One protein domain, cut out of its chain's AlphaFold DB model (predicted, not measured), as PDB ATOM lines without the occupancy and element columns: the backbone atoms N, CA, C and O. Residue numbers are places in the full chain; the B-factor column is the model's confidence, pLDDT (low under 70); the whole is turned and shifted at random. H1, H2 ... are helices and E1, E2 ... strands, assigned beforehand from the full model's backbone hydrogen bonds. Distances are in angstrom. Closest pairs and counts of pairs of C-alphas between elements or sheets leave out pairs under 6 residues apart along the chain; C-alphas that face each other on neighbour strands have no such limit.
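AT A GLANCE: This is residues 8 to 37, 80 to 123 and 178 to 309 of the 328 residues of the protein "Multicopper oxidase domain-containing protein" of Xanthomonadales bacterium (UniProt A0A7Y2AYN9). Look first for a loose, only partly closed barrel of strands: the large, strongly twisted sheet of E1, E2, E4, E5, E6, E7, E9 and E12 makes most of its wall, and the smaller sheet of E3, E11 and E10 makes another side, with E11 next to E2 and E10 near E8. H3 and H4 lie over one face of the large sheet, while H1 and the hairpin E13 and E14 lie at opposite ends of the domain. The 206 printed residues have four named helices and fourteen named strands, in the order H1 E1 E2 E3 E4 E5 E6 E7 E8 E9 E10 H2 E11 E12 H3 H4 E13 E14; the class is mixed, with under half of the residues in named elements. The small sheet is mixed, in the order E3 E11 E10. The whole is compact and rounded, with a radius of gyration of the C-alphas of 16.3 A and spans of 46 by 43 by 29 A.

IN THESE COORDINATES: Find C-alpha 26 at (157.225, 161.523, 118.315); from there E1, residues 26 to 34, runs 26.0 A. E4, residues 113 to 121, spans 25.8 A; E9, 219 to 226, and E5, 184 to 192, each span 21.9 A, and E5 bends by 60 degrees at residue 187. Shorter are E2, 80 to 82, E12, 263 to 265, E6, 198 to 200, E7, 206 to 208, and E8, 210 to 213. Then find E3, 108 to 110, E10, 231 to 237, and E11, 248 to 254. The helices are H1, 13 to 19, H2, 240 to 244, H3, 275 to 279, and H4, 287 to 295. E13, 297 to 299, precedes E14, 306 to 308, which ends at C-alpha 308 (125.247, 152.320, 126.800).

HOW THE PARTS SIT: Beside E1, E4 is parallel, with N 31 to O 118 at 2.9 A; on the other side of E1 are antiparallel E2, N 82 to O 32 at 2.8 A, and E12, N 26 to O 265 at 2.8 A. E9 is antiparallel to E4, N 117 to O 222 at 2.8 A, and to E5, N 185 to O 223 at 2.8 A. E6, in a hairpin with E5, has N 199 to O 191 at 2.9 A, and E7 has N 208 to O 184 at 2.9 A. E8 pairs with no named strand. E11 is parallel to E3, N 109 to O 252 at 2.9 A, and antiparallel to E10, N 251 to O 233 at 2.9 A. The closest C-alphas of E2 and E11, Ile 81 and Gln 249, are 6.1 A apart. H4, 9.8 A over the large sheet, is over E1 and only just over E4, with 3 C-alphas on E4; H3, on the same face, is 9.0 A over it. H2 only grazes the small sheet, and H1 is on neither. In the hairpin of E13 and E14, N 308 to O 297 is 2.8 A. Every O i to N i+4 pair is within hydrogen-bond range in H2, H3 and H4, and 2 of 3 in H1.

THE WHOLE: The C-alphas farthest apart, of Ala 272 and Leu 303, are 47.6 A apart. Residues 38 to 79 and 124 to 177 are not printed; C-alphas 37 and 80 are 12.0 A apart across the first cut, C-alphas 123 and 178 17.0 A across the second. Of the links that are printed whole, E2 to E3 is long. The model's pLDDT is under 70 at residues 35 to 37, 100 to 101, 295 and 299 to 309.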
ATOM      1  N   GLU A   8     163.840 161.888 123.309       96.50
ATOM      2  CA  GLU A   8     163.492 160.546 123.798       96.50
ATOM      3  C   GLU A   8     162.155 160.037 123.233       96.50
ATOM      4  O   GLU A   8     161.918 158.832 123.130       96.50
ATOM      5  N   LEU A   9     161.287 160.952 122.793       97.62
ATOM      6  CA  LEU A   9     160.012 160.606 122.164       97.62
ATOM      7  C   LEU A   9     160.180 160.130 120.717       97.62
ATOM      8  O   LEU A   9     159.209 159.657 120.125       97.62
ATOM      9  N   LEU A  10     161.365 160.299 120.117       97.38
ATOM     10  CA  LEU A  10     161.584 160.039 118.699       97.38
ATOM     11  C   LEU A  10     161.501 158.548 118.371       97.38
ATOM     12  O   LEU A  10     162.160 157.703 118.979       97.38
ATOM     13  N   VAL A  11     160.741 158.248 117.324       97.38
ATOM     14  CA  VAL A  11     160.652 156.927 116.710       97.38
ATOM     15  C   VAL A  11     161.911 156.680 115.882       97.38
ATOM     16  O   VAL A  11     162.169 157.369 114.886       97.38
ATOM     17  N   GLY A  12     162.701 155.689 116.299       94.31
ATOM     18  CA  GLY A  12     163.917 155.261 115.608       94.31
ATOM     19  C   GLY A  12     163.629 154.502 114.307       94.31
ATOM     20  O   GLY A  12     162.517 154.039 114.065       94.31
ATOM     21  N   GLY A  13     164.645 154.335 113.454       93.69
ATOM     22  CA  GLY A  13     164.479 153.703 112.135       93.69
ATOM     23  C   GLY A  13     164.041 152.231 112.179       93.69
ATOM     24  O   GLY A  13     163.249 151.802 111.342       93.69
ATOM     25  N   SER A  14     164.522 151.461 113.159       91.00
ATOM     26  CA  SER A  14     164.154 150.049 113.340       91.00
ATOM     27  C   SER A  14     162.693 149.876 113.763       91.00
ATOM     28  O   SER A  14     161.999 149.000 113.251       91.00
ATOM     29  N   GLU A  15     162.220 150.724 114.673       94.69
ATOM     30  CA  GLU A  15     160.828 150.762 115.121       94.69
ATOM     31  C   GLU A  15     159.896 151.245 114.009       94.69
ATOM     32  O   GLU A  15     158.886 150.599 113.729       94.69
ATOM     33  N   ALA A  16     160.266 152.329 113.323       95.00
ATOM     34  CA  ALA A  16     159.549 152.865 112.169       95.00
ATOM     35  C   ALA A  16     159.304 151.799 111.088       95.00
ATOM     36  O   ALA A  16     158.195 151.668 110.576       95.00
ATOM     37  N   ALA A  17     160.318 150.984 110.778       94.12
ATOM     38  CA  ALA A  17     160.200 149.916 109.788       94.12
ATOM     39  C   ALA A  17     159.190 148.820 110.184       94.12
ATOM     40  O   ALA A  17     158.581 148.215 109.305       94.12
ATOM     41  N   LYS A  18     159.007 148.564 111.487       94.38
ATOM     42  CA  LYS A  18     158.067 147.554 112.005       94.38
ATOM     43  C   LYS A  18     156.645 148.088 112.173       94.38
ATOM     44  O   LYS A  18     155.694 147.340 111.991       94.38
ATOM     45  N   THR A  19     156.510 149.363 112.524       92.81
ATOM     46  CA  THR A  19     155.223 150.023 112.812       92.81
ATOM     47  C   THR A  19     154.613 150.716 111.593       92.81
ATOM     48  O   THR A  19     153.442 151.079 111.613       92.81
ATOM     49  N   GLY A  20     155.398 150.948 110.536       92.62
ATOM     50  CA  GLY A  20     154.993 151.769 109.391       92.62
ATOM     51  C   GLY A  20     154.982 153.277 109.684       92.62
ATOM     52  O   GLY A  20     154.547 154.064 108.844       92.62
ATOM     53  N   VAL A  21     155.463 153.698 110.857       94.44
ATOM     54  CA  VAL A  21     155.557 155.105 111.260       94.44
ATOM     55  C   VAL A  21     156.767 155.772 110.600       94.44
ATOM     56  O   VAL A  21     157.815 155.162 110.414       94.44
ATOM     57  N   LYS A  22     156.658 157.063 110.267       95.06
ATOM     58  CA  LYS A  22     157.777 157.856 109.734       95.06
ATOM     59  C   LYS A  22     158.885 158.019 110.797       95.06
ATOM     60  O   LYS A  22     158.578 158.520 111.884       95.06
ATOM     61  N   PRO A  23     160.160 157.696 110.500       96.12
ATOM     62  CA  PRO A  23     161.277 157.955 111.411       96.12
ATOM     63  C   PRO A  23     161.346 159.421 111.855       96.12
ATOM     64  O   PRO A  23     161.122 160.328 111.050       96.12
ATOM     65  N   GLY A  24     161.659 159.657 113.130       95.81
ATOM     66  CA  GLY A  24     161.706 161.002 113.721       95.81
ATOM     67  C   GLY A  24     160.338 161.595 114.092       95.81
ATOM     68  O   GLY A  24     160.265 162.720 114.595       95.81
ATOM     69  N   SER A  25     159.245 160.851 113.887       96.94
ATOM     70  CA  SER A  25     157.972 161.155 114.552       96.94
ATOM     71  C   SER A  25     158.132 161.019 116.069       96.94
ATOM     72  O   SER A  25     159.000 160.282 116.523       96.94
ATOM     73  N   ARG A  26     157.305 161.702 116.860       97.75
ATOM     74  CA  ARG A  26     157.225 161.523 118.315       97.75
ATOM     75  C   ARG A  26     156.098 160.572 118.682       97.75
ATOM     76  O   ARG A  26     155.013 160.685 118.108       97.75
ATOM     77  N   ARG A  27     156.337 159.693 119.655       97.62
ATOM     78  CA  ARG A  27     155.305 158.841 120.254       97.62
ATOM     79  C   ARG A  27     154.410 159.686 121.155       97.62
ATOM     80  O   ARG A  27     154.898 160.339 122.081       97.62
ATOM     81  N   THR A  28     153.110 159.695 120.874       97.44
ATOM     82  CA  THR A  28     152.130 160.424 121.685       97.44
ATOM     83  C   THR A  28     150.910 159.576 121.988       97.44
ATOM     84  O   THR A  28     150.576 158.660 121.235       97.44
ATOM     85  N   ARG A  29     150.224 159.904 123.078       95.31
ATOM     86  CA  ARG A  29     148.980 159.268 123.485       95.31
ATOM     87  C   ARG A  29     147.984 160.318 123.931       95.31
ATOM     88  O   ARG A  29     148.334 161.247 124.653       95.31
ATOM     89  N   THR A  30     146.743 160.149 123.498       95.50
ATOM     90  CA  THR A  30     145.659 161.070 123.823       95.50
ATOM     91  C   THR A  30     144.511 160.285 124.431       95.50
ATOM     92  O   THR A  30     143.996 159.363 123.798       95.50
ATOM     93  N   LEU A  31     144.123 160.648 125.647       93.25
ATOM     94  CA  LEU A  31     143.112 159.952 126.434       93.25
ATOM     95  C   LEU A  31     142.032 160.930 126.886       93.25
ATOM     96  O   LEU A  31     142.312 162.112 127.098       93.25
ATOM     97  N   ALA A  32     140.819 160.431 127.096       91.94
ATOM     98  CA  ALA A  32     139.772 161.173 127.792       91.94
ATOM     99  C   ALA A  32     139.341 160.430 129.051       91.94
ATOM    100  O   ALA A  32     139.089 159.230 129.023       91.94
ATOM    101  N   TYR A  33     139.250 161.170 130.144       89.31
ATOM    102  CA  TYR A  33     138.701 160.747 131.418       89.31
ATOM    103  C   TYR A  33     137.254 161.206 131.474       89.31
ATOM    104  O   TYR A  33     136.985 162.413 131.464       89.31
ATOM    105  N   THR A  34     136.340 160.242 131.538       74.06
ATOM    106  CA  THR A  34     134.909 160.516 131.577       74.06
ATOM    107  C   THR A  34     134.378 160.219 132.967       74.06
ATOM    108  O   THR A  34     134.506 159.118 133.507       74.06
ATOM    109  N   GLY A  35     133.871 161.269 133.603       62.28
ATOM    110  CA  GLY A  35     133.235 161.176 134.905       62.28
ATOM    111  C   GLY A  35     131.728 161.109 134.748       62.28
ATOM    112  O   GLY A  35     131.177 161.573 133.752       62.28
ATOM    113  N   THR A  36     131.053 160.608 135.775       57.91
ATOM    114  CA  THR A  36     129.620 160.821 135.973       57.91
ATOM    115  C   THR A  36     129.323 162.323 135.976       57.91
ATOM    116  O   THR A  36     129.542 163.039 136.952       57.91
ATOM    117  N   GLY A  37     128.872 162.820 134.829       42.84
ATOM    118  CA  GLY A  37     128.545 164.218 134.592       42.84
ATOM    119  C   GLY A  37     127.128 164.316 134.066       42.84
ATOM    120  O   GLY A  37     126.942 164.502 132.871       42.84
ATOM    121  N   GLY A  80     134.732 155.615 132.642       74.56
ATOM    122  CA  GLY A  80     135.678 155.055 131.694       74.56
ATOM    123  C   GLY A  80     136.807 155.993 131.327       74.56
ATOM    124  O   GLY A  80     136.768 157.205 131.534       74.56
ATOM    125  N   ILE A  81     137.839 155.385 130.756       86.31
ATOM    126  CA  ILE A  81     138.963 156.095 130.162       86.31
ATOM    127  C   ILE A  81     138.985 155.721 128.686       86.31
ATOM    128  O   ILE A  81     139.153 154.551 128.334       86.31
ATOM    129  N   HIS A  82     138.806 156.708 127.814       88.56
ATOM    130  CA  HIS A  82     138.879 156.492 126.378       88.56
ATOM    131  C   HIS A  82     140.353 156.389 125.938       88.56
ATOM    132  O   HIS A  82     141.103 157.351 126.123       88.56
ATOM    133  N   PRO A  83     140.784 155.265 125.338       83.31
ATOM    134  CA  PRO A  83     142.184 154.975 124.991       83.31
ATOM    135  C   PRO A  83     142.717 155.702 123.749       83.31
ATOM    136  O   PRO A  83     143.927 155.821 123.574       83.31
ATOM    137  N   ASP A  84     141.819 156.128 122.861       86.62
ATOM    138  CA  ASP A  84     142.145 156.648 121.530       86.62
ATOM    139  C   ASP A  84     141.362 157.933 121.241       86.62
ATOM    140  O   ASP A  84     140.495 157.993 120.375       86.62
ATOM    141  N   PHE A  85     141.600 158.959 122.056       92.06
ATOM    142  CA  PHE A  85     140.852 160.219 122.012       92.06
ATOM    143  C   PHE A  85     141.531 161.283 121.128       92.06
ATOM    144  O   PHE A  85     141.492 162.481 121.407       92.06
ATOM    145  N   ASP A  86     142.231 160.858 120.074       92.62
ATOM    146  CA  ASP A  86     142.941 161.779 119.187       92.62
ATOM    147  C   ASP A  86     141.999 162.398 118.146       92.62
ATOM    148  O   ASP A  86     141.815 161.875 117.044       92.62
ATOM    149  N   LEU A  87     141.447 163.563 118.487       93.19
ATOM    150  CA  LEU A  87     140.428 164.264 117.696       93.19
ATOM    151  C   LEU A  87     140.866 164.679 116.285       93.19
ATOM    152  O   LEU A  87     140.032 165.059 115.467       93.19
ATOM    153  N   ARG A  88     142.165 164.623 115.966       91.00
ATOM    154  CA  ARG A  88     142.648 164.894 114.601       91.00
ATOM    155  C   ARG A  88     142.456 163.718 113.662       91.00
ATOM    156  O   ARG A  88     142.284 163.926 112.466       91.00
ATOM    157  N   PHE A  89     142.545 162.508 114.199       88.06
ATOM    158  CA  PHE A  89     142.377 161.276 113.437       88.06
ATOM    159  C   PHE A  89     140.962 160.731 113.577       88.06
ATOM    160  O   PHE A  89     140.424 160.187 112.617       88.06
ATOM    161  N   ASN A  90     140.370 160.902 114.756       89.56
ATOM    162  CA  ASN A  90     139.030 160.455 115.067       89.56
ATOM    163  C   ASN A  90     138.230 161.607 115.698       89.56
ATOM    164  O   ASN A  90     138.241 161.750 116.920       89.56
ATOM    165  N   PRO A  91     137.579 162.465 114.888       88.38
ATOM    166  CA  PRO A  91     136.816 163.603 115.405       88.38
ATOM    167  C   PRO A  91     135.585 163.173 116.216       88.38
ATOM    168  O   PRO A  91     135.118 163.933 117.057       88.38
ATOM    169  N   GLU A  92     135.101 161.948 116.001       86.56
ATOM    170  CA  GLU A  92     133.932 161.370 116.661       86.56
ATOM    171  C   GLU A  92     134.329 160.059 117.361       86.56
ATOM    172  O   GLU A  92     133.945 158.977 116.911       86.56
ATOM    173  N   PRO A  93     135.136 160.123 118.438       88.69
ATOM    174  CA  PRO A  93     135.612 158.929 119.117       88.69
ATOM    175  C   PRO A  93     134.460 158.106 119.696       88.69
ATOM    176  O   PRO A  93     133.408 158.648 120.065       88.69
ATOM    177  N   GLU A  94     134.694 156.792 119.772       85.00
ATOM    178  CA  GLU A  94     133.791 155.829 120.402       85.00
ATOM    179  C   GLU A  94     133.537 156.207 121.873       85.00
ATOM    180  O   GLU A  94     134.241 157.043 122.451       85.00
ATOM    181  N   PRO A  95     132.516 155.630 122.518       80.19
ATOM    182  CA  PRO A  95     132.371 155.763 123.955       80.19
ATOM    183  C   PRO A  95     133.589 155.206 124.720       80.19
ATOM    184  O   PRO A  95     134.277 154.296 124.243       80.19
ATOM    185  N   PRO A  96     133.849 155.706 125.936       82.19
ATOM    186  CA  PRO A  96     134.824 155.132 126.857       82.19
ATOM    187  C   PRO A  96     134.565 153.648 127.081       82.19
ATOM    188  O   PRO A  96     133.414 153.206 127.099       82.19
ATOM    189  N   ARG A  97     135.633 152.877 127.288       79.19
ATOM    190  CA  ARG A  97     135.522 151.423 127.367       79.19
ATOM    191  C   ARG A  97     136.441 150.797 128.396       79.19
ATOM    192  O   ARG A  97     137.532 151.302 128.655       79.19
ATOM    193  N   LYS A  98     136.019 149.649 128.924       76.12
ATOM    194  CA  LYS A  98     136.894 148.733 129.663       76.12
ATOM    195  C   LYS A  98     137.614 147.784 128.718       76.12
ATOM    196  O   LYS A  98     137.133 147.461 127.634       76.12
ATOM    197  N   PHE A  99     138.765 147.320 129.180       72.12
ATOM    198  CA  PHE A  99     139.594 146.367 128.464       72.12
ATOM    199  C   PHE A  99     139.672 145.040 129.190       72.12
ATOM    200  O   PHE A  99     139.757 144.982 130.416       72.12
ATOM    201  N   VAL A 100     139.733 143.981 128.394       67.88
ATOM    202  CA  VAL A 100     140.207 142.668 128.821       67.88
ATOM    203  C   VAL A 100     141.618 142.448 128.272       67.88
ATOM    204  O   VAL A 100     142.027 143.108 127.318       67.88
ATOM    205  N   ALA A 101     142.356 141.496 128.845       61.66
ATOM    206  CA  ALA A 101     143.778 141.273 128.558       61.66
ATOM    207  C   ALA A 101     144.136 141.063 127.068       61.66
ATOM    208  O   ALA A 101     145.291 141.237 126.691       61.66
ATOM    209  N   PHE A 102     143.167 140.694 126.226       71.94
ATOM    210  CA  PHE A 102     143.370 140.378 124.807       71.94
ATOM    211  C   PHE A 102     142.748 141.401 123.850       71.94
ATOM    212  O   PHE A 102     142.693 141.152 122.649       71.94
ATOM    213  N   ASP A 103     142.260 142.530 124.365       77.44
ATOM    214  CA  ASP A 103     141.651 143.563 123.536       77.44
ATOM    215  C   ASP A 103     142.703 144.211 122.620       77.44
ATOM    216  O   ASP A 103     143.779 144.628 123.061       77.44
ATOM    217  N   ASP A 104     142.426 144.265 121.322       79.81
ATOM    218  CA  ASP A 104     143.348 144.791 120.317       79.81
ATOM    219  C   ASP A 104     143.568 146.301 120.481       79.81
ATOM    220  O   ASP A 104     144.688 146.773 120.265       79.81
ATOM    221  N   LYS A 105     142.557 147.031 120.969       81.56
ATOM    222  CA  LYS A 105     142.631 148.468 121.267       81.56
ATOM    223  C   LYS A 105     143.215 148.779 122.654       81.56
ATOM    224  O   LYS A 105     143.316 149.956 123.001       81.56
ATOM    225  N   CYS A 106     143.598 147.772 123.452       86.94
ATOM    226  CA  CYS A 106     144.283 147.984 124.735       86.94
ATOM    227  C   CYS A 106     145.552 148.837 124.524       86.94
ATOM    228  O   CYS A 106     146.333 148.521 123.620       86.94
ATOM    229  N   PRO A 107     145.787 149.916 125.297       92.06
ATOM    230  CA  PRO A 107     146.978 150.748 125.155       92.06
ATOM    231  C   PRO A 107     148.257 149.935 125.350       92.06
ATOM    232  O   PRO A 107     148.447 149.301 126.389       92.06
ATOM    233  N   ARG A 108     149.135 149.980 124.345       94.19
ATOM    234  CA  ARG A 108     150.427 149.295 124.345       94.19
ATOM    235  C   ARG A 108     151.563 150.276 124.121       94.19
ATOM    236  O   ARG A 108     151.578 150.978 123.102       94.19
ATOM    237  N   MET A 109     152.502 150.292 125.060       94.81
ATOM    238  CA  MET A 109     153.709 151.119 125.039       94.81
ATOM    239  C   MET A 109     154.927 150.244 124.776       94.81
ATOM    240  O   MET A 109     154.956 149.081 125.172       94.81
ATOM    241  N   LEU A 110     155.935 150.803 124.113       96.50
ATOM    242  CA  LEU A 110     157.176 150.085 123.845       96.50
ATOM    243  C   LEU A 110     158.096 150.123 125.073       96.50
ATOM    244  O   LEU A 110     158.317 151.197 125.633       96.50
ATOM    245  N   LEU A 111     158.666 148.981 125.446       95.94
ATOM    246  CA  LEU A 111     159.760 148.895 126.412       95.94
ATOM    247  C   LEU A 111     160.975 149.711 125.936       95.94
ATOM    248  O   LEU A 111     161.243 149.779 124.738       95.94
ATOM    249  N   ASP A 112     161.725 150.286 126.875       94.94
ATOM    250  CA  ASP A 112     162.891 151.141 126.628       94.94
ATOM    251  C   ASP A 112     162.552 152.336 125.718       94.94
ATOM    252  O   ASP A 112     163.246 152.670 124.755       94.94
ATOM    253  N   SER A 113     161.404 152.966 125.986       96.12
ATOM    254  CA  SER A 113     160.929 154.123 125.229       96.12
ATOM    255  C   SER A 113     160.273 155.183 126.115       96.12
ATOM    256  O   SER A 113     160.080 154.995 127.321       96.12
ATOM    257  N   ALA A 114     159.922 156.313 125.500       97.38
ATOM    258  CA  ALA A 114     159.162 157.384 126.125       97.38
ATOM    259  C   ALA A 114     157.997 157.844 125.240       97.38
ATOM    260  O   ALA A 114     158.089 157.833 124.006       97.38
ATOM    261  N   GLU A 115     156.922 158.303 125.882       97.50
ATOM    262  CA  GLU A 115     155.730 158.859 125.231       97.50
ATOM    263  C   GLU A 115     155.298 160.183 125.887       97.50
ATOM    264  O   GLU A 115     155.416 160.353 127.104       97.50
ATOM    265  N   GLU A 116     154.752 161.110 125.089       98.31
ATOM    266  CA  GLU A 116     153.980 162.257 125.596       98.31
ATOM    267  C   GLU A 116     152.502 161.884 125.698       98.31
ATOM    268  O   GLU A 116     151.903 161.413 124.733       98.31
ATOM    269  N   TRP A 117     151.914 162.108 126.866       97.81
ATOM    270  CA  TRP A 117     150.530 161.795 127.180       97.81
ATOM    271  C   TRP A 117     149.744 163.084 127.375       97.81
ATOM    272  O   TRP A 117     150.158 163.982 128.110       97.81
ATOM    273  N   VAL A 118     148.587 163.150 126.726       97.81
ATOM    274  CA  VAL A 118     147.619 164.236 126.844       97.81
ATOM    275  C   VAL A 118     146.318 163.647 127.343       97.81
ATOM    276  O   VAL A 118     145.691 162.844 126.653       97.81
ATOM    277  N   VAL A 119     145.915 164.033 128.550       96.88
ATOM    278  CA  VAL A 119     144.731 163.464 129.197       96.88
ATOM    279  C   VAL A 119     143.706 164.562 129.417       96.88
ATOM    280  O   VAL A 119     143.953 165.498 130.177       96.88
ATOM    281  N   TYR A 120     142.573 164.453 128.730       96.12
ATOM    282  CA  TYR A 120     141.432 165.356 128.849       96.12
ATOM    283  C   TYR A 120     140.500 164.918 129.966       96.12
ATOM    284  O   TYR A 120     140.306 163.726 130.171       96.12
ATOM    285  N   ASN A 121     139.843 165.869 130.620       93.56
ATOM    286  CA  ASN A 121     138.695 165.596 131.475       93.56
ATOM    287  C   ASN A 121     137.429 166.104 130.790       93.56
ATOM    288  O   ASN A 121     137.232 167.311 130.627       93.56
ATOM    289  N   THR A 122     136.556 165.182 130.396       89.06
ATOM    290  CA  THR A 122     135.312 165.523 129.703       89.06
ATOM    291  C   THR A 122     134.181 165.860 130.659       89.06
ATOM    292  O   THR A 122     133.129 166.259 130.181       89.06
ATOM    293  N   SER A 123     134.362 165.745 131.979       85.12
ATOM    294  CA  SER A 123     133.315 166.027 132.970       85.12
ATOM    295  C   SER A 123     132.843 167.472 132.876       85.12
ATOM    296  O   SER A 123     133.663 168.393 132.840       85.12
ATOM    297  N   HIS A 178     146.018 158.928 138.369       96.38
ATOM    298  CA  HIS A 178     147.122 158.189 138.958       96.38
ATOM    299  C   HIS A 178     147.599 157.092 138.008       96.38
ATOM    300  O   HIS A 178     146.790 156.369 137.421       96.38
ATOM    301  N   ILE A 179     148.916 156.972 137.876       94.69
ATOM    302  CA  ILE A 179     149.596 155.968 137.060       94.69
ATOM    303  C   ILE A 179     150.444 155.067 137.950       94.69
ATOM    304  O   ILE A 179     151.226 155.535 138.776       94.69
ATOM    305  N   HIS A 180     150.303 153.758 137.764       93.56
ATOM    306  CA  HIS A 180     151.151 152.788 138.444       93.56
ATOM    307  C   HIS A 180     152.474 152.620 137.702       93.56
ATOM    308  O   HIS A 180     152.554 152.810 136.487       93.56
ATOM    309  N   VAL A 181     153.497 152.173 138.437       89.88
ATOM    310  CA  VAL A 181     154.833 151.783 137.945       89.88
ATOM    311  C   VAL A 181     155.691 152.945 137.430       89.88
ATOM    312  O   VAL A 181     156.862 153.030 137.792       89.88
ATOM    313  N   ASN A 182     155.134 153.853 136.629       91.25
ATOM    314  CA  ASN A 182     155.898 154.846 135.880       91.25
ATOM    315  C   ASN A 182     155.640 156.272 136.400       91.25
ATOM    316  O   ASN A 182     154.485 156.686 136.499       91.25
ATOM    317  N   PRO A 183     156.685 157.057 136.712       92.88
ATOM    318  CA  PRO A 183     156.515 158.437 137.148       92.88
ATOM    319  C   PRO A 183     156.214 159.366 135.963       92.88
ATOM    320  O   PRO A 183     156.744 159.187 134.866       92.88
ATOM    321  N   MET A 184     155.434 160.425 136.193       97.31
ATOM    322  CA  MET A 184     155.109 161.425 135.172       97.31
ATOM    323  C   MET A 184     155.970 162.670 135.326       97.31
ATOM    324  O   MET A 184     155.962 163.317 136.372       97.31
ATOM    325  N   TRP A 185     156.651 163.070 134.255       98.19
ATOM    326  CA  TRP A 185     157.181 164.420 134.120       98.19
ATOM    327  C   TRP A 185     156.072 165.325 133.583       98.19
ATOM    328  O   TRP A 185     155.852 165.400 132.371       98.19
ATOM    329  N   VAL A 186     155.319 165.956 134.486       98.62
ATOM    330  CA  VAL A 186     154.166 166.794 134.136       98.62
ATOM    331  C   VAL A 186     154.667 168.129 133.606       98.62
ATOM    332  O   VAL A 186     155.396 168.842 134.289       98.62
ATOM    333  N   LEU A 187     154.283 168.460 132.375       98.44
ATOM    334  CA  LEU A 187     154.675 169.688 131.684       98.44
ATOM    335  C   LEU A 187     153.633 170.792 131.836       98.44
ATOM    336  O   LEU A 187     153.990 171.969 131.846       98.44
ATOM    337  N   ARG A 188     152.350 170.414 131.866       98.44
ATOM    338  CA  ARG A 188     151.222 171.347 131.850       98.44
ATOM    339  C   ARG A 188     150.045 170.815 132.648       98.44
ATOM    340  O   ARG A 188     149.714 169.633 132.549       98.44
ATOM    341  N   ILE A 189     149.368 171.728 133.335       98.62
ATOM    342  CA  ILE A 189     148.016 171.540 133.860       98.62
ATOM    343  C   ILE A 189     147.184 172.670 133.259       98.62
ATOM    344  O   ILE A 189     147.287 173.818 133.680       98.62
ATOM    345  N   ASP A 190     146.426 172.354 132.218       98.31
ATOM    346  CA  ASP A 190     145.662 173.313 131.431       98.31
ATOM    347  C   ASP A 190     144.228 173.413 131.975       98.31
ATOM    348  O   ASP A 190     143.433 172.473 131.861       98.31
ATOM    349  N   VAL A 191     143.894 174.571 132.549       97.25
ATOM    350  CA  VAL A 191     142.578 174.883 133.126       97.25
ATOM    351  C   VAL A 191     141.793 175.777 132.161       97.25
ATOM    352  O   VAL A 191     142.345 176.776 131.696       97.25
ATOM    353  N   PRO A 192     140.522 175.467 131.848       94.62
ATOM    354  CA  PRO A 192     139.689 176.345 131.033       94.62
ATOM    355  C   PRO A 192     139.268 177.597 131.805       94.62
ATOM    356  O   PRO A 192     138.844 177.507 132.959       94.62
ATOM    357  N   ASP A 193     139.310 178.752 131.147       93.31
ATOM    358  CA  ASP A 193     138.575 179.931 131.596       93.31
ATOM    359  C   ASP A 193     137.073 179.835 131.256       93.31
ATOM    360  O   ASP A 193     136.577 178.828 130.743       93.31
ATOM    361  N   GLU A 194     136.324 180.894 131.558       87.94
ATOM    362  CA  GLU A 194     134.881 180.983 131.295       87.94
ATOM    363  C   GLU A 194     134.508 180.812 129.811       87.94
ATOM    364  O   GLU A 194     133.422 180.313 129.506       87.94
ATOM    365  N   ASN A 195     135.425 181.149 128.901       88.38
ATOM    366  CA  ASN A 195     135.270 181.024 127.452       88.38
ATOM    367  C   ASN A 195     135.822 179.690 126.919       88.38
ATOM    368  O   ASN A 195     135.767 179.430 125.717       88.38
ATOM    369  N   GLY A 196     136.349 178.833 127.798       88.94
ATOM    370  CA  GLY A 196     136.942 177.548 127.449       88.94
ATOM    371  C   GLY A 196     138.377 177.632 126.929       88.94
ATOM    372  O   GLY A 196     138.905 176.604 126.501       88.94
ATOM    373  N   VAL A 197     139.023 178.804 126.972       94.00
ATOM    374  CA  VAL A 197     140.441 178.931 126.610       94.00
ATOM    375  C   VAL A 197     141.279 178.307 127.717       94.00
ATOM    376  O   VAL A 197     141.078 178.583 128.898       94.00
ATOM    377  N   LEU A 198     142.209 177.435 127.334       96.38
ATOM    378  CA  LEU A 198     143.059 176.712 128.269       96.38
ATOM    379  C   LEU A 198     144.263 177.551 128.714       96.38
ATOM    380  O   LEU A 198     145.003 178.090 127.890       96.38
ATOM    381  N   HIS A 199     144.506 177.591 130.021       97.19
ATOM    382  CA  HIS A 199     145.639 178.280 130.633       97.19
ATOM    383  C   HIS A 199     146.464 177.294 131.452       97.19
ATOM    384  O   HIS A 199     145.920 176.603 132.313       97.19
ATOM    385  N   ASN A 200     147.774 177.238 131.202       98.12
ATOM    386  CA  ASN A 200     148.665 176.420 132.021       98.12
ATOM    387  C   ASN A 200     148.829 177.070 133.395       98.12
ATOM    388  O   ASN A 200     149.332 178.189 133.492       98.12
ATOM    389  N   VAL A 201     148.434 176.358 134.447       97.44
ATOM    390  CA  VAL A 201     148.588 176.810 135.837       97.44
ATOM    391  C   VAL A 201     149.823 176.225 136.519       97.44
ATOM    392  O   VAL A 201     150.116 176.582 137.659       97.44
ATOM    393  N   LEU A 202     150.554 175.333 135.844       97.62
ATOM    394  CA  LEU A 202     151.796 174.772 136.357       97.62
ATOM    395  C   LEU A 202     152.965 175.717 136.014       97.62
ATOM    396  O   LEU A 202     153.266 175.873 134.828       97.62
ATOM    397  N   PRO A 203     153.624 176.341 137.012       94.62
ATOM    398  CA  PRO A 203     154.684 177.318 136.756       94.62
ATOM    399  C   PRO A 203     155.924 176.674 136.131       94.62
ATOM    400  O   PRO A 203     156.472 177.206 135.171       94.62
ATOM    401  N   ASP A 204     156.317 175.505 136.642       96.12
ATOM    402  CA  ASP A 204     157.474 174.747 136.189       96.12
ATOM    403  C   ASP A 204     157.122 173.256 136.113       96.12
ATOM    404  O   ASP A 204     156.423 172.752 136.999       96.12
ATOM    405  N   PRO A 205     157.623 172.523 135.103       97.56
ATOM    406  CA  PRO A 205     157.462 171.080 135.046       97.56
ATOM    407  C   PRO A 205     158.011 170.369 136.283       97.56
ATOM    408  O   PRO A 205     159.075 170.721 136.799       97.56
ATOM    409  N   CYS A 206     157.318 169.327 136.738       97.50
ATOM    410  CA  CYS A 206     157.742 168.558 137.903       97.50
ATOM    411  C   CYS A 206     157.308 167.090 137.838       97.50
ATOM    412  O   CYS A 206     156.445 166.701 137.050       97.50
ATOM    413  N   TRP A 207     157.916 166.267 138.694       97.81
ATOM    414  CA  TRP A 207     157.553 164.859 138.839       97.81
ATOM    415  C   TRP A 207     156.281 164.700 139.661       97.81
ATOM    416  O   TRP A 207     156.185 165.256 140.754       97.81
ATOM    417  N   MET A 208     155.341 163.909 139.152       97.50
ATOM    418  CA  MET A 208     154.135 163.497 139.865       97.50
ATOM    419  C   MET A 208     153.811 162.037 139.530       97.50
ATOM    420  O   MET A 208     154.072 161.579 138.422       97.50
ATOM    421  N   ASP A 209     153.222 161.310 140.471       96.12
ATOM    422  CA  ASP A 209     152.540 160.030 140.207       96.12
ATOM    423  C   ASP A 209     151.014 160.201 140.141       96.12
ATOM    424  O   ASP A 209     150.309 159.337 139.620       96.12
ATOM    425  N   SER A 210     150.521 161.339 140.635       96.75
ATOM    426  CA  SER A 210     149.110 161.675 140.744       96.75
ATOM    427  C   SER A 210     148.906 163.157 140.444       96.75
ATOM    428  O   SER A 210     149.578 164.005 141.032       96.75
ATOM    429  N   VAL A 211     147.981 163.496 139.546       97.44
ATOM    430  CA  VAL A 211     147.709 164.890 139.160       97.44
ATOM    431  C   VAL A 211     146.231 165.098 138.838       97.44
ATOM    432  O   VAL A 211     145.613 164.298 138.144       97.44
ATOM    433  N   ALA A 212     145.642 166.182 139.345       96.12
ATOM    434  CA  ALA A 212     144.262 166.536 139.032       96.12
ATOM    435  C   ALA A 212     144.138 167.011 137.579       96.12
ATOM    436  O   ALA A 212     144.800 167.968 137.177       96.12
ATOM    437  N   ILE A 213     143.259 166.371 136.808       96.38
ATOM    438  CA  ILE A 213     142.869 166.829 135.478       96.38
ATOM    439  C   ILE A 213     141.685 167.788 135.640       96.38
ATOM    440  O   ILE A 213     140.611 167.344 136.071       96.38
ATOM    441  N   PRO A 214     141.837 169.081 135.302       95.25
ATOM    442  CA  PRO A 214     140.779 170.065 135.509       95.25
ATOM    443  C   PRO A 214     139.535 169.741 134.677       95.25
ATOM    444  O   PRO A 214     139.649 169.412 133.501       95.25
ATOM    445  N   ARG A 215     138.346 169.847 135.271       91.12
ATOM    446  CA  ARG A 215     137.042 169.638 134.618       91.12
ATOM    447  C   ARG A 215     136.768 170.599 133.464       91.12
ATOM    448  O   ARG A 215     137.525 171.531 133.204       91.12
ATOM    449  N   ASN A 216     135.620 170.412 132.814       88.50
ATOM    450  CA  ASN A 216     135.123 171.243 131.719       88.50
ATOM    451  C   ASN A 216     136.090 171.283 130.528       88.50
ATOM    452  O   ASN A 216     136.343 172.349 129.971       88.50
ATOM    453  N   GLY A 217     136.660 170.139 130.144       91.19
ATOM    454  CA  GLY A 217     137.580 170.039 129.009       91.19
ATOM    455  C   GLY A 217     139.004 170.497 129.306       91.19
ATOM    456  O   GLY A 217     139.769 170.727 128.369       91.19
ATOM    457  N   GLY A 218     139.362 170.675 130.581       95.62
ATOM    458  CA  GLY A 218     140.757 170.822 130.978       95.62
ATOM    459  C   GLY A 218     141.574 169.578 130.637       95.62
ATOM    460  O   GLY A 218     141.034 168.509 130.326       95.62
ATOM    461  N   ARG A 219     142.896 169.730 130.660       97.62
ATOM    462  CA  ARG A 219     143.817 168.632 130.362       97.62
ATOM    463  C   ARG A 219     145.097 168.718 131.168       97.62
ATOM    464  O   ARG A 219     145.497 169.786 131.620       97.62
ATOM    465  N   ILE A 220     145.781 167.593 131.262       98.38
ATOM    466  CA  ILE A 220     147.191 167.539 131.647       98.38
ATOM    467  C   ILE A 220     148.021 167.124 130.438       98.38
ATOM    468  O   ILE A 220     147.544 166.382 129.574       98.38
ATOM    469  N   VAL A 221     149.269 167.582 130.400       98.56
ATOM    470  CA  VAL A 221     150.271 167.062 129.470       98.56
ATOM    471  C   VAL A 221     151.490 166.623 130.257       98.56
ATOM    472  O   VAL A 221     152.055 167.411 131.018       98.56
ATOM    473  N   PHE A 222     151.899 165.373 130.080       98.56
ATOM    474  CA  PHE A 222     153.061 164.810 130.754       98.56
ATOM    475  C   PHE A 222     153.859 163.900 129.831       98.56
ATOM    476  O   PHE A 222     153.398 163.505 128.763       98.56
ATOM    477  N   ARG A 223     155.075 163.560 130.247       98.38
ATOM    478  CA  ARG A 223     155.909 162.559 129.583       98.38
ATOM    479  C   ARG A 223     156.305 161.480 130.571       98.38
ATOM    480  O   ARG A 223     156.578 161.783 131.731       98.38
ATOM    481  N   SER A 224     156.350 160.241 130.106       97.31
ATOM    482  CA  SER A 224     156.745 159.088 130.914       97.31
ATOM    483  C   SER A 224     157.725 158.215 130.143       97.31
ATOM    484  O   SER A 224     157.662 158.159 128.912       97.31
ATOM    485  N   ARG A 225     158.612 157.536 130.875       96.38
ATOM    486  CA  ARG A 225     159.453 156.453 130.351       96.38
ATOM    487  C   ARG A 225     158.876 155.105 130.749       96.38
ATOM    488  O   ARG A 225     158.236 155.005 131.792       96.38
ATOM    489  N   PHE A 226     159.147 154.100 129.929       95.56
ATOM    490  CA  PHE A 226     158.781 152.705 130.155       95.56
ATOM    491  C   PHE A 226     160.058 151.864 130.062       95.56
ATOM    492  O   PHE A 226     160.342 151.279 129.024       95.56
ATOM    493  N   GLU A 227     160.890 151.901 131.104       92.38
ATOM    494  CA  GLU A 227     162.303 151.491 131.016       92.38
ATOM    495  C   GLU A 227     162.502 149.966 131.061       92.38
ATOM    496  O   GLU A 227     163.203 149.419 130.212       92.38
ATOM    497  N   ASP A 228     161.904 149.269 132.034       91.25
ATOM    498  CA  ASP A 228     162.355 147.922 132.422       91.25
ATOM    499  C   ASP A 228     161.245 146.911 132.762       91.25
ATOM    500  O   ASP A 228     161.536 145.744 133.039       91.25
ATOM    501  N   TYR A 229     159.973 147.312 132.710       93.06
ATOM    502  CA  TYR A 229     158.845 146.437 133.018       93.06
ATOM    503  C   TYR A 229     158.040 146.081 131.767       93.06
ATOM    504  O   TYR A 229     157.310 146.919 131.243       93.06
ATOM    505  N   THR A 230     158.118 144.823 131.329       93.69
ATOM    506  CA  THR A 230     157.200 144.241 130.335       93.69
ATOM    507  C   THR A 230     156.027 143.591 131.061       93.69
ATOM    508  O   THR A 230     156.228 142.720 131.909       93.69
ATOM    509  N   GLY A 231     154.799 143.975 130.717       90.50
ATOM    510  CA  GLY A 231     153.597 143.457 131.363       90.50
ATOM    511  C   GLY A 231     152.492 144.492 131.526       90.50
ATOM    512  O   GLY A 231     152.577 145.617 131.031       90.50
ATOM    513  N   GLN A 232     151.436 144.084 132.225       89.38
ATOM    514  CA  GLN A 232     150.238 144.890 132.434       89.38
ATOM    515  C   GLN A 232     150.333 145.702 133.721       89.38
ATOM    516  O   GLN A 232     150.768 145.207 134.759       89.38
ATOM    517  N   TRP A 233     149.870 146.942 133.660       89.56
ATOM    518  CA  TRP A 233     149.689 147.815 134.813       89.56
ATOM    519  C   TRP A 233     148.444 148.679 134.600       89.56
ATOM    520  O   TRP A 233     147.762 148.563 133.578       89.56
ATOM    521  N   ILE A 234     148.098 149.492 135.594       89.50
ATOM    522  CA  ILE A 234     146.878 150.296 135.564       89.50
ATOM    523  C   ILE A 234     147.171 151.782 135.730       89.50
ATOM    524  O   ILE A 234     148.070 152.201 136.458       89.50
ATOM    525  N   ASN A 235     146.350 152.583 135.073       92.62
ATOM    526  CA  ASN A 235     146.101 153.962 135.465       92.62
ATOM    527  C   ASN A 235     144.618 154.133 135.777       92.62
ATOM    528  O   ASN A 235     143.775 153.450 135.187       92.62
ATOM    529  N   HIS A 236     144.297 155.008 136.721       91.69
ATOM    530  CA  HIS A 236     142.930 155.188 137.190       91.69
ATOM    531  C   HIS A 236     142.700 156.579 137.768       91.69
ATOM    532  O   HIS A 236     143.627 157.370 137.954       91.69
ATOM    533  N   CYS A 237     141.433 156.894 138.011       91.81
ATOM    534  CA  CYS A 237     141.069 158.006 138.867       91.81
ATOM    535  C   CYS A 237     141.356 157.642 140.326       91.81
ATOM    536  O   CYS A 237     140.944 156.589 140.795       91.81
ATOM    537  N   HIS A 238     142.023 158.523 141.064       93.38
ATOM    538  CA  HIS A 238     142.337 158.324 142.479       93.38
ATOM    539  C   HIS A 238     141.194 158.776 143.419       93.38
ATOM    540  O   HIS A 238     141.336 158.807 144.644       93.38
ATOM    541  N   ILE A 239     140.027 159.122 142.869       88.12
ATOM    542  CA  ILE A 239     138.778 159.110 143.634       88.12
ATOM    543  C   ILE A 239     138.343 157.646 143.681       88.12
ATOM    544  O   ILE A 239     137.894 157.114 142.673       88.12
ATOM    545  N   LEU A 240     138.495 156.996 144.836       83.56
ATOM    546  CA  LEU A 240     138.309 155.541 144.968       83.56
ATOM    547  C   LEU A 240     136.918 155.075 144.527       83.56
ATOM    548  O   LEU A 240     136.784 154.065 143.851       83.56
ATOM    549  N   SER A 241     135.876 155.859 144.813       78.31
ATOM    550  CA  SER A 241     134.539 155.548 144.307       78.31
ATOM    551  C   SER A 241     134.462 155.605 142.780       78.31
ATOM    552  O   SER A 241     133.641 154.906 142.202       78.31
ATOM    553  N   HIS A 242     135.285 156.409 142.102       83.44
ATOM    554  CA  HIS A 242     135.342 156.416 140.643       83.44
ATOM    555  C   HIS A 242     136.110 155.214 140.089       83.44
ATOM    556  O   HIS A 242     135.665 154.609 139.113       83.44
ATOM    557  N   GLU A 243     137.219 154.847 140.730       80.81
ATOM    558  CA  GLU A 243     137.982 153.630 140.437       80.81
ATOM    559  C   GLU A 243     137.103 152.377 140.533       80.81
ATOM    560  O   GLU A 243     136.991 151.639 139.553       80.81
ATOM    561  N   ASP A 244     136.403 152.199 141.660       72.56
ATOM    562  CA  ASP A 244     135.515 151.056 141.918       72.56
ATOM    563  C   ASP A 244     134.373 150.960 140.892       72.56
ATOM    564  O   ASP A 244     133.909 149.872 140.552       72.56
ATOM    565  N   ASN A 245     133.937 152.105 140.356       72.81
ATOM    566  CA  ASN A 245     132.912 152.194 139.312       72.81
ATOM    567  C   ASN A 245     133.485 152.135 137.883       72.81
ATOM    568  O   ASN A 245     132.758 152.308 136.903       72.81
ATOM    569  N   GLY A 246     134.776 151.828 137.737       74.06
ATOM    570  CA  GLY A 246     135.388 151.474 136.461       74.06
ATOM    571  C   GLY A 246     136.204 152.569 135.786       74.06
ATOM    572  O   GLY A 246     136.665 152.326 134.671       74.06
ATOM    573  N   MET A 247     136.449 153.718 136.433       84.38
ATOM    574  CA  MET A 247     137.331 154.782 135.923       84.38
ATOM    575  C   MET A 247     138.816 154.388 136.022       84.38
ATOM    576  O   MET A 247     139.644 155.063 136.635       84.38
ATOM    577  N   MET A 248     139.131 153.244 135.429       83.56
ATOM    578  CA  MET A 248     140.404 152.556 135.439       83.56
ATOM    579  C   MET A 248     140.632 151.962 134.055       83.56
ATOM    580  O   MET A 248     139.710 151.500 133.382       83.56
ATOM    581  N   GLN A 249     141.884 151.962 133.634       86.69
ATOM    582  CA  GLN A 249     142.295 151.416 132.358       86.69
ATOM    583  C   GLN A 249     143.543 150.574 132.569       86.69
ATOM    584  O   GLN A 249     144.540 151.027 133.134       86.69
ATOM    585  N   MET A 250     143.444 149.335 132.094       86.31
ATOM    586  CA  MET A 250     144.589 148.469 131.882       86.31
ATOM    587  C   MET A 250     145.405 149.008 130.715       86.31
ATOM    588  O   MET A 250     144.850 149.418 129.693       86.31
ATOM    589  N   VAL A 251     146.717 148.954 130.869       90.56
ATOM    590  CA  VAL A 251     147.684 149.243 129.820       90.56
ATOM    591  C   VAL A 251     148.796 148.199 129.869       90.56
ATOM    592  O   VAL A 251     148.999 147.540 130.890       90.56
ATOM    593  N   GLU A 252     149.514 148.027 128.768       92.50
ATOM    594  CA  GLU A 252     150.519 146.978 128.632       92.50
ATOM    595  C   GLU A 252     151.821 147.542 128.055       92.50
ATOM    596  O   GLU A 252     151.839 148.189 127.013       92.50
ATOM    597  N   CYS A 253     152.939 147.294 128.728       95.06
ATOM    598  CA  CYS A 253     154.257 147.531 128.156       95.06
ATOM    599  C   CYS A 253     154.719 146.264 127.422       95.06
ATOM    600  O   CYS A 253     154.708 145.174 128.001       95.06
ATOM    601  N   VAL A 254     155.103 146.409 126.153       95.19
ATOM    602  CA  VAL A 254     155.495 145.320 125.248       95.19
ATOM    603  C   VAL A 254     156.912 145.529 124.722       95.19
ATOM    604  O   VAL A 254     157.353 146.652 124.514       95.19
ATOM    605  N   ASP A 255     157.621 144.439 124.449       95.62
ATOM    606  CA  ASP A 255     158.971 144.442 123.867       95.62
ATOM    607  C   ASP A 255     158.977 144.358 122.328       95.62
ATOM    608  O   ASP A 255     160.013 144.554 121.688       95.62
ATOM    609  N   ASP A 256     157.821 144.081 121.719       94.38
ATOM    610  CA  ASP A 256     157.648 143.980 120.274       94.38
ATOM    611  C   ASP A 256     157.037 145.268 119.690       94.38
ATOM    612  O   ASP A 256     155.839 145.516 119.872       94.38
ATOM    613  N   PRO A 257     157.807 146.052 118.906       94.25
ATOM    614  CA  PRO A 257     157.298 147.228 118.211       94.25
ATOM    615  C   PRO A 257     156.070 146.971 117.340       94.25
ATOM    616  O   PRO A 257     155.300 147.893 117.125       94.25
ATOM    617  N   ALA A 258     155.849 145.755 116.833       92.69
ATOM    618  CA  ALA A 258     154.675 145.471 116.005       92.69
ATOM    619  C   ALA A 258     153.346 145.510 116.790       92.69
ATOM    620  O   ALA A 258     152.280 145.538 116.178       92.69
ATOM    621  N   LYS A 259     153.396 145.502 118.130       92.81
ATOM    622  CA  LYS A 259     152.213 145.487 119.004       92.81
ATOM    623  C   LYS A 259     151.831 146.863 119.554       92.81
ATOM    624  O   LYS A 259     150.764 146.996 120.143       92.81
ATOM    625  N   VAL A 260     152.691 147.869 119.419       94.25
ATOM    626  CA  VAL A 260     152.479 149.200 120.011       94.25
ATOM    627  C   VAL A 260     151.381 149.962 119.270       94.25
ATOM    628  O   VAL A 260     151.160 149.746 118.079       94.25
ATOM    629  N   ASN A 261     150.700 150.879 119.959       93.25
ATOM    630  CA  ASN A 261     149.596 151.648 119.370       93.25
ATOM    631  C   ASN A 261     149.584 153.134 119.758       93.25
ATOM    632  O   ASN A 261     148.523 153.745 119.881       93.25
ATOM    633  N   TYR A 262     150.760 153.737 119.941       94.81
ATOM    634  CA  TYR A 262     150.862 155.190 120.083       94.81
ATOM    635  C   TYR A 262     150.437 155.918 118.794       94.81
ATOM    636  O   TYR A 262     150.444 155.368 117.689       94.81
ATOM    637  N   ARG A 263     150.124 157.210 118.914       94.06
ATOM    638  CA  ARG A 263     149.840 158.109 117.790       94.06
ATOM    639  C   ARG A 263     151.094 158.918 117.433       94.06
ATOM    640  O   ARG A 263     151.589 159.664 118.282       94.06
ATOM    641  N   PRO A 264     151.655 158.786 116.217       94.94
ATOM    642  CA  PRO A 264     152.849 159.529 115.836       94.94
ATOM    643  C   PRO A 264     152.531 160.996 115.536       94.94
ATOM    644  O   PRO A 264     151.536 161.305 114.878       94.94
ATOM    645  N   ARG A 265     153.411 161.912 115.952       95.38
ATOM    646  CA  ARG A 265     153.304 163.345 115.626       95.38
ATOM    647  C   ARG A 265     154.625 163.954 115.183       95.38
ATOM    648  O   ARG A 265     155.687 163.609 115.686       95.38
ATOM    649  N   GLU A 266     154.563 164.926 114.279       95.31
ATOM    650  CA  GLU A 266     155.757 165.674 113.854       95.31
ATOM    651  C   GLU A 266     156.236 166.679 114.913       95.31
ATOM    652  O   GLU A 266     157.417 167.031 114.947       95.31
ATOM    653  N   ARG A 267     155.332 167.121 115.792       95.31
ATOM    654  CA  ARG A 267     155.585 168.068 116.881       95.31
ATOM    655  C   ARG A 267     154.727 167.717 118.097       95.31
ATOM    656  O   ARG A 267     153.613 167.223 117.945       95.31
ATOM    657  N   VAL A 268     155.267 168.019 119.272       97.44
ATOM    658  CA  VAL A 268     154.653 167.847 120.594       97.44
ATOM    659  C   VAL A 268     154.557 169.189 121.323       97.44
ATOM    660  O   VAL A 268     155.061 170.206 120.832       97.44
ATOM    661  N   SER A 269     153.866 169.211 122.458       96.50
ATOM    662  CA  SER A 269     153.708 170.425 123.261       96.50
ATOM    663  C   SER A 269     154.938 170.714 124.128       96.50
ATOM    664  O   SER A 269     155.789 169.853 124.352       96.50
ATOM    665  N   THR A 270     155.027 171.941 124.645       96.06
ATOM    666  CA  THR A 270     155.987 172.312 125.693       96.06
ATOM    667  C   THR A 270     155.292 173.099 126.799       96.06
ATOM    668  O   THR A 270     154.210 173.662 126.605       96.06
ATOM    669  N   ALA A 271     155.928 173.176 127.970       95.44
ATOM    670  CA  ALA A 271     155.415 173.926 129.118       95.44
ATOM    671  C   ALA A 271     155.185 175.422 128.817       95.44
ATOM    672  O   ALA A 271     154.283 176.032 129.382       95.44
ATOM    673  N   ALA A 272     155.952 175.991 127.879       95.56
ATOM    674  CA  ALA A 272     155.906 177.410 127.525       95.56
ATOM    675  C   ALA A 272     154.816 177.787 126.506       95.56
ATOM    676  O   ALA A 272     154.546 178.972 126.330       95.56
ATOM    677  N   MET A 273     154.208 176.819 125.809       97.50
ATOM    678  CA  MET A 273     153.162 177.122 124.823       97.50
ATOM    679  C   MET A 273     151.906 177.695 125.498       97.50
ATOM    680  O   MET A 273     151.556 177.348 126.626       97.50
ATOM    681  N   SER A 274     151.181 178.559 124.806       96.94
ATOM    682  CA  SER A 274     149.831 178.973 125.192       96.94
ATOM    683  C   SER A 274     148.812 177.848 124.957       96.94
ATOM    684  O   SER A 274     149.065 176.921 124.187       96.94
ATOM    685  N   GLY A 275     147.635 177.927 125.590       95.69
ATOM    686  CA  GLY A 275     146.534 176.989 125.329       95.69
ATOM    687  C   GLY A 275     146.203 176.836 123.842       95.69
ATOM    688  O   GLY A 275     146.231 175.708 123.358       95.69
ATOM    689  N   PRO A 276     145.995 177.936 123.088       97.31
ATOM    690  CA  PRO A 276     145.735 177.871 121.649       97.31
ATOM    691  C   PRO A 276     146.848 177.201 120.829       97.31
ATOM    692  O   PRO A 276     146.565 176.493 119.864       97.31
ATOM    693  N   GLU A 277     148.119 177.384 121.199       97.81
ATOM    694  CA  GLU A 277     149.237 176.705 120.528       97.81
ATOM    695  C   GLU A 277     149.233 175.197 120.785       97.81
ATOM    696  O   GLU A 277     149.534 174.419 119.878       97.81
ATOM    697  N   VAL A 278     148.873 174.775 122.000       97.62
ATOM    698  CA  VAL A 278     148.721 173.355 122.322       97.62
ATOM    699  C   VAL A 278     147.442 172.784 121.698       97.62
ATOM    700  O   VAL A 278     147.478 171.659 121.214       97.62
ATOM    701  N   ASP A 279     146.357 173.555 121.583       96.75
ATOM    702  CA  ASP A 279     145.128 173.157 120.875       96.75
ATOM    703  C   ASP A 279     145.367 172.948 119.376       96.75
ATOM    704  O   ASP A 279     144.813 172.036 118.757       96.75
ATOM    705  N   ALA A 280     146.286 173.721 118.798       96.31
ATOM    706  CA  ALA A 280     146.790 173.500 117.450       96.31
ATOM    707  C   ALA A 280     147.656 172.232 117.321       96.31
ATOM    708  O   ALA A 280     148.106 171.927 116.218       96.31
ATOM    709  N   ILE A 281     147.907 171.476 118.393       96.56
ATOM    710  CA  ILE A 281     148.533 170.144 118.364       96.56
ATOM    711  C   ILE A 281     147.510 169.076 118.760       96.56
ATOM    712  O   ILE A 281     147.350 168.086 118.040       96.56
ATOM    713  N   TYR A 282     146.798 169.315 119.855       96.56
ATOM    714  CA  TYR A 282     145.808 168.444 120.464       96.56
ATOM    715  C   TYR A 282     144.494 169.230 120.590       96.56
ATOM    716  O   TYR A 282     144.325 169.971 121.556       96.56
ATOM    717  N   PRO A 283     143.578 169.131 119.612       95.25
ATOM    718  CA  PRO A 283     142.344 169.905 119.636       95.25
ATOM    719  C   PRO A 283     141.532 169.647 120.904       95.25
ATOM    720  O   PRO A 283     141.418 168.508 121.356       95.25
ATOM    721  N   ARG A 284     140.946 170.710 121.454       91.88
ATOM    722  CA  ARG A 284     140.006 170.620 122.569       91.88
ATOM    723  C   ARG A 284     138.696 169.969 122.088       91.88
ATOM    724  O   ARG A 284     138.206 170.351 121.023       91.88
ATOM    725  N   PRO A 285     138.108 169.024 122.843       91.06
ATOM    726  CA  PRO A 285     136.821 168.438 122.482       91.06
ATOM    727  C   PRO A 285     135.699 169.480 122.503       91.06
ATOM    728  O   PRO A 285     135.696 170.398 123.329       91.06
ATOM    729  N   SER A 286     134.726 169.318 121.604       88.25
ATOM    730  CA  SER A 286     133.510 170.131 121.622       88.25
ATOM    731  C   SER A 286     132.693 169.850 122.886       88.25
ATOM    732  O   SER A 286     132.829 168.806 123.530       88.25
ATOM    733  N   LEU A 287     131.825 170.794 123.248       84.25
ATOM    734  CA  LEU A 287     130.915 170.639 124.381       84.25
ATOM    735  C   LEU A 287     129.978 169.438 124.194       84.25
ATOM    736  O   LEU A 287     129.790 168.657 125.121       84.25
ATOM    737  N   GLU A 288     129.474 169.246 122.978       80.69
ATOM    738  CA  GLU A 288     128.668 168.086 122.601       80.69
ATOM    739  C   GLU A 288     129.444 166.774 122.758       80.69
ATOM    740  O   GLU A 288     128.964 165.845 123.407       80.69
ATOM    741  N   LEU A 289     130.677 166.713 122.243       84.69
ATOM    742  CA  LEU A 289     131.496 165.511 122.344       84.69
ATOM    743  C   LEU A 289     131.789 165.168 123.804       84.69
ATOM    744  O   LEU A 289     131.615 164.026 124.218       84.69
ATOM    745  N   MET A 290     132.205 166.154 124.600       85.38
ATOM    746  CA  MET A 290     132.427 165.961 126.032       85.38
ATOM    747  C   MET A 290     131.162 165.461 126.743       85.38
ATOM    748  O   MET A 290     131.261 164.591 127.603       85.38
ATOM    749  N   TYR A 291     129.988 165.976 126.369       78.00
ATOM    750  CA  TYR A 291     128.721 165.538 126.942       78.00
ATOM    751  C   TYR A 291     128.448 164.073 126.597       78.00
ATOM    752  O   TYR A 291     128.284 163.256 127.501       78.00
ATOM    753  N   ARG A 292     128.528 163.713 125.308       77.12
ATOM    754  CA  ARG A 292     128.352 162.335 124.827       77.12
ATOM    755  C   ARG A 292     129.299 161.359 125.524       77.12
ATOM    756  O   ARG A 292     128.883 160.271 125.906       77.12
ATOM    757  N   GLN A 293     130.552 161.754 125.726       80.12
ATOM    758  CA  GLN A 293     131.563 160.953 126.419       80.12
ATOM    759  C   GLN A 293     131.229 160.711 127.905       80.12
ATOM    760  O   GLN A 293     131.583 159.661 128.430       80.12
ATOM    761  N   ASN A 294     130.519 161.623 128.582       74.38
ATOM    762  CA  ASN A 294     130.078 161.416 129.972       74.38
ATOM    763  C   ASN A 294     128.843 160.514 130.099       74.38
ATOM    764  O   ASN A 294     128.635 159.931 131.160       74.38
ATOM    765  N   ILE A 295     128.011 160.434 129.055       69.00
ATOM    766  CA  ILE A 295     126.728 159.709 129.091       69.00
ATOM    767  C   ILE A 295     126.746 158.378 128.330       69.00
ATOM    768  O   ILE A 295     125.707 157.737 128.191       69.00
ATOM    769  N   SER A 296     127.901 157.969 127.801       70.75
ATOM    770  CA  SER A 296     128.056 156.725 127.042       70.75
ATOM    771  C   SER A 296     129.195 155.873 127.590       70.75
ATOM    772  O   SER A 296     130.157 156.397 128.151       70.75
ATOM    773  N   PHE A 297     129.078 154.552 127.449       74.06
ATOM    774  CA  PHE A 297     130.091 153.609 127.926       74.06
ATOM    775  C   PHE A 297     129.974 152.233 127.260       74.06
ATOM    776  O   PHE A 297     128.868 151.783 126.960       74.06
ATOM    777  N   VAL A 298     131.104 151.536 127.097       72.81
ATOM    778  CA  VAL A 298     131.170 150.138 126.641       72.81
ATOM    779  C   VAL A 298     131.881 149.245 127.670       72.81
ATOM    780  O   VAL A 298     133.085 149.377 127.907       72.81
ATOM    781  N   ASP A 299     131.160 148.273 128.240       68.94
ATOM    782  CA  ASP A 299     131.716 147.196 129.071       68.94
ATOM    783  C   ASP A 299     131.812 145.881 128.287       68.94
ATOM    784  O   ASP A 299     130.887 145.064 128.280       68.94
ATOM    785  N   SER A 300     132.954 145.639 127.644       62.84
ATOM    786  CA  SER A 300     133.218 144.364 126.962       62.84
ATOM    787  C   SER A 300     133.569 143.220 127.923       62.84
ATOM    788  O   SER A 300     133.658 142.072 127.495       62.84
ATOM    789  N   SER A 301     133.781 143.508 129.215       55.78
ATOM    790  CA  SER A 301     134.211 142.516 130.209       55.78
ATOM    791  C   SER A 301     133.056 141.737 130.847       55.78
ATOM    792  O   SER A 301     133.281 140.700 131.474       55.78
ATOM    793  N   HIS A 302     131.816 142.197 130.672       52.28
ATOM    794  CA  HIS A 302     130.637 141.542 131.226       52.28
ATOM    795  C   HIS A 302     130.049 140.507 130.251       52.28
ATOM    796  O   HIS A 302     130.056 140.705 129.035       52.28
ATOM    797  N   LEU A 303     129.495 139.415 130.794       41.97
ATOM    798  CA  LEU A 303     128.752 138.382 130.057       41.97
ATOM    799  C   LEU A 303     127.589 139.016 129.267       41.97
ATOM    800  O   LEU A 303     126.522 139.248 129.825       41.97
ATOM    801  N   GLY A 304     127.817 139.328 127.990       46.25
ATOM    802  CA  GLY A 304     126.827 139.936 127.092       46.25
ATOM    803  C   GLY A 304     127.307 141.182 126.343       46.25
ATOM    804  O   GLY A 304     126.748 141.464 125.292       46.25
ATOM    805  N   GLY A 305     128.362 141.864 126.818       52.91
ATOM    806  CA  GLY A 305     128.836 143.134 126.252       52.91
ATOM    807  C   GLY A 305     127.811 144.255 126.446       52.91
ATOM    808  O   GLY A 305     126.840 144.345 125.705       52.91
ATOM    809  N   TYR A 306     128.002 145.111 127.451       55.78
ATOM    810  CA  TYR A 306     127.065 146.211 127.694       55.78
ATOM    811  C   TYR A 306     127.521 147.424 126.907       55.78
ATOM    812  O   TYR A 306     128.602 147.954 127.154       55.78
ATOM    813  N   GLU A 307     126.678 147.882 125.993       58.06
ATOM    814  CA  GLU A 307     126.820 149.184 125.362       58.06
ATOM    815  C   GLU A 307     125.724 150.092 125.900       58.06
ATOM    816  O   GLU A 307     124.535 149.785 125.809       58.06
ATOM    817  N   PHE A 308     126.133 151.222 126.463       57.97
ATOM    818  CA  PHE A 308     125.247 152.320 126.800       57.97
ATOM    819  C   PHE A 308     125.430 153.388 125.724       57.97
ATOM    820  O   PHE A 308     126.327 154.232 125.848       57.97
ATOM    821  N   PRO A 309     124.643 153.338 124.630       49.97
ATOM    822  CA  PRO A 309     124.629 154.423 123.672       49.97
ATOM    823  C   PRO A 309     124.031 155.623 124.404       49.97
ATOM    824  O   PRO A 309     122.893 155.569 124.867       49.97
TER     825      PRO A 309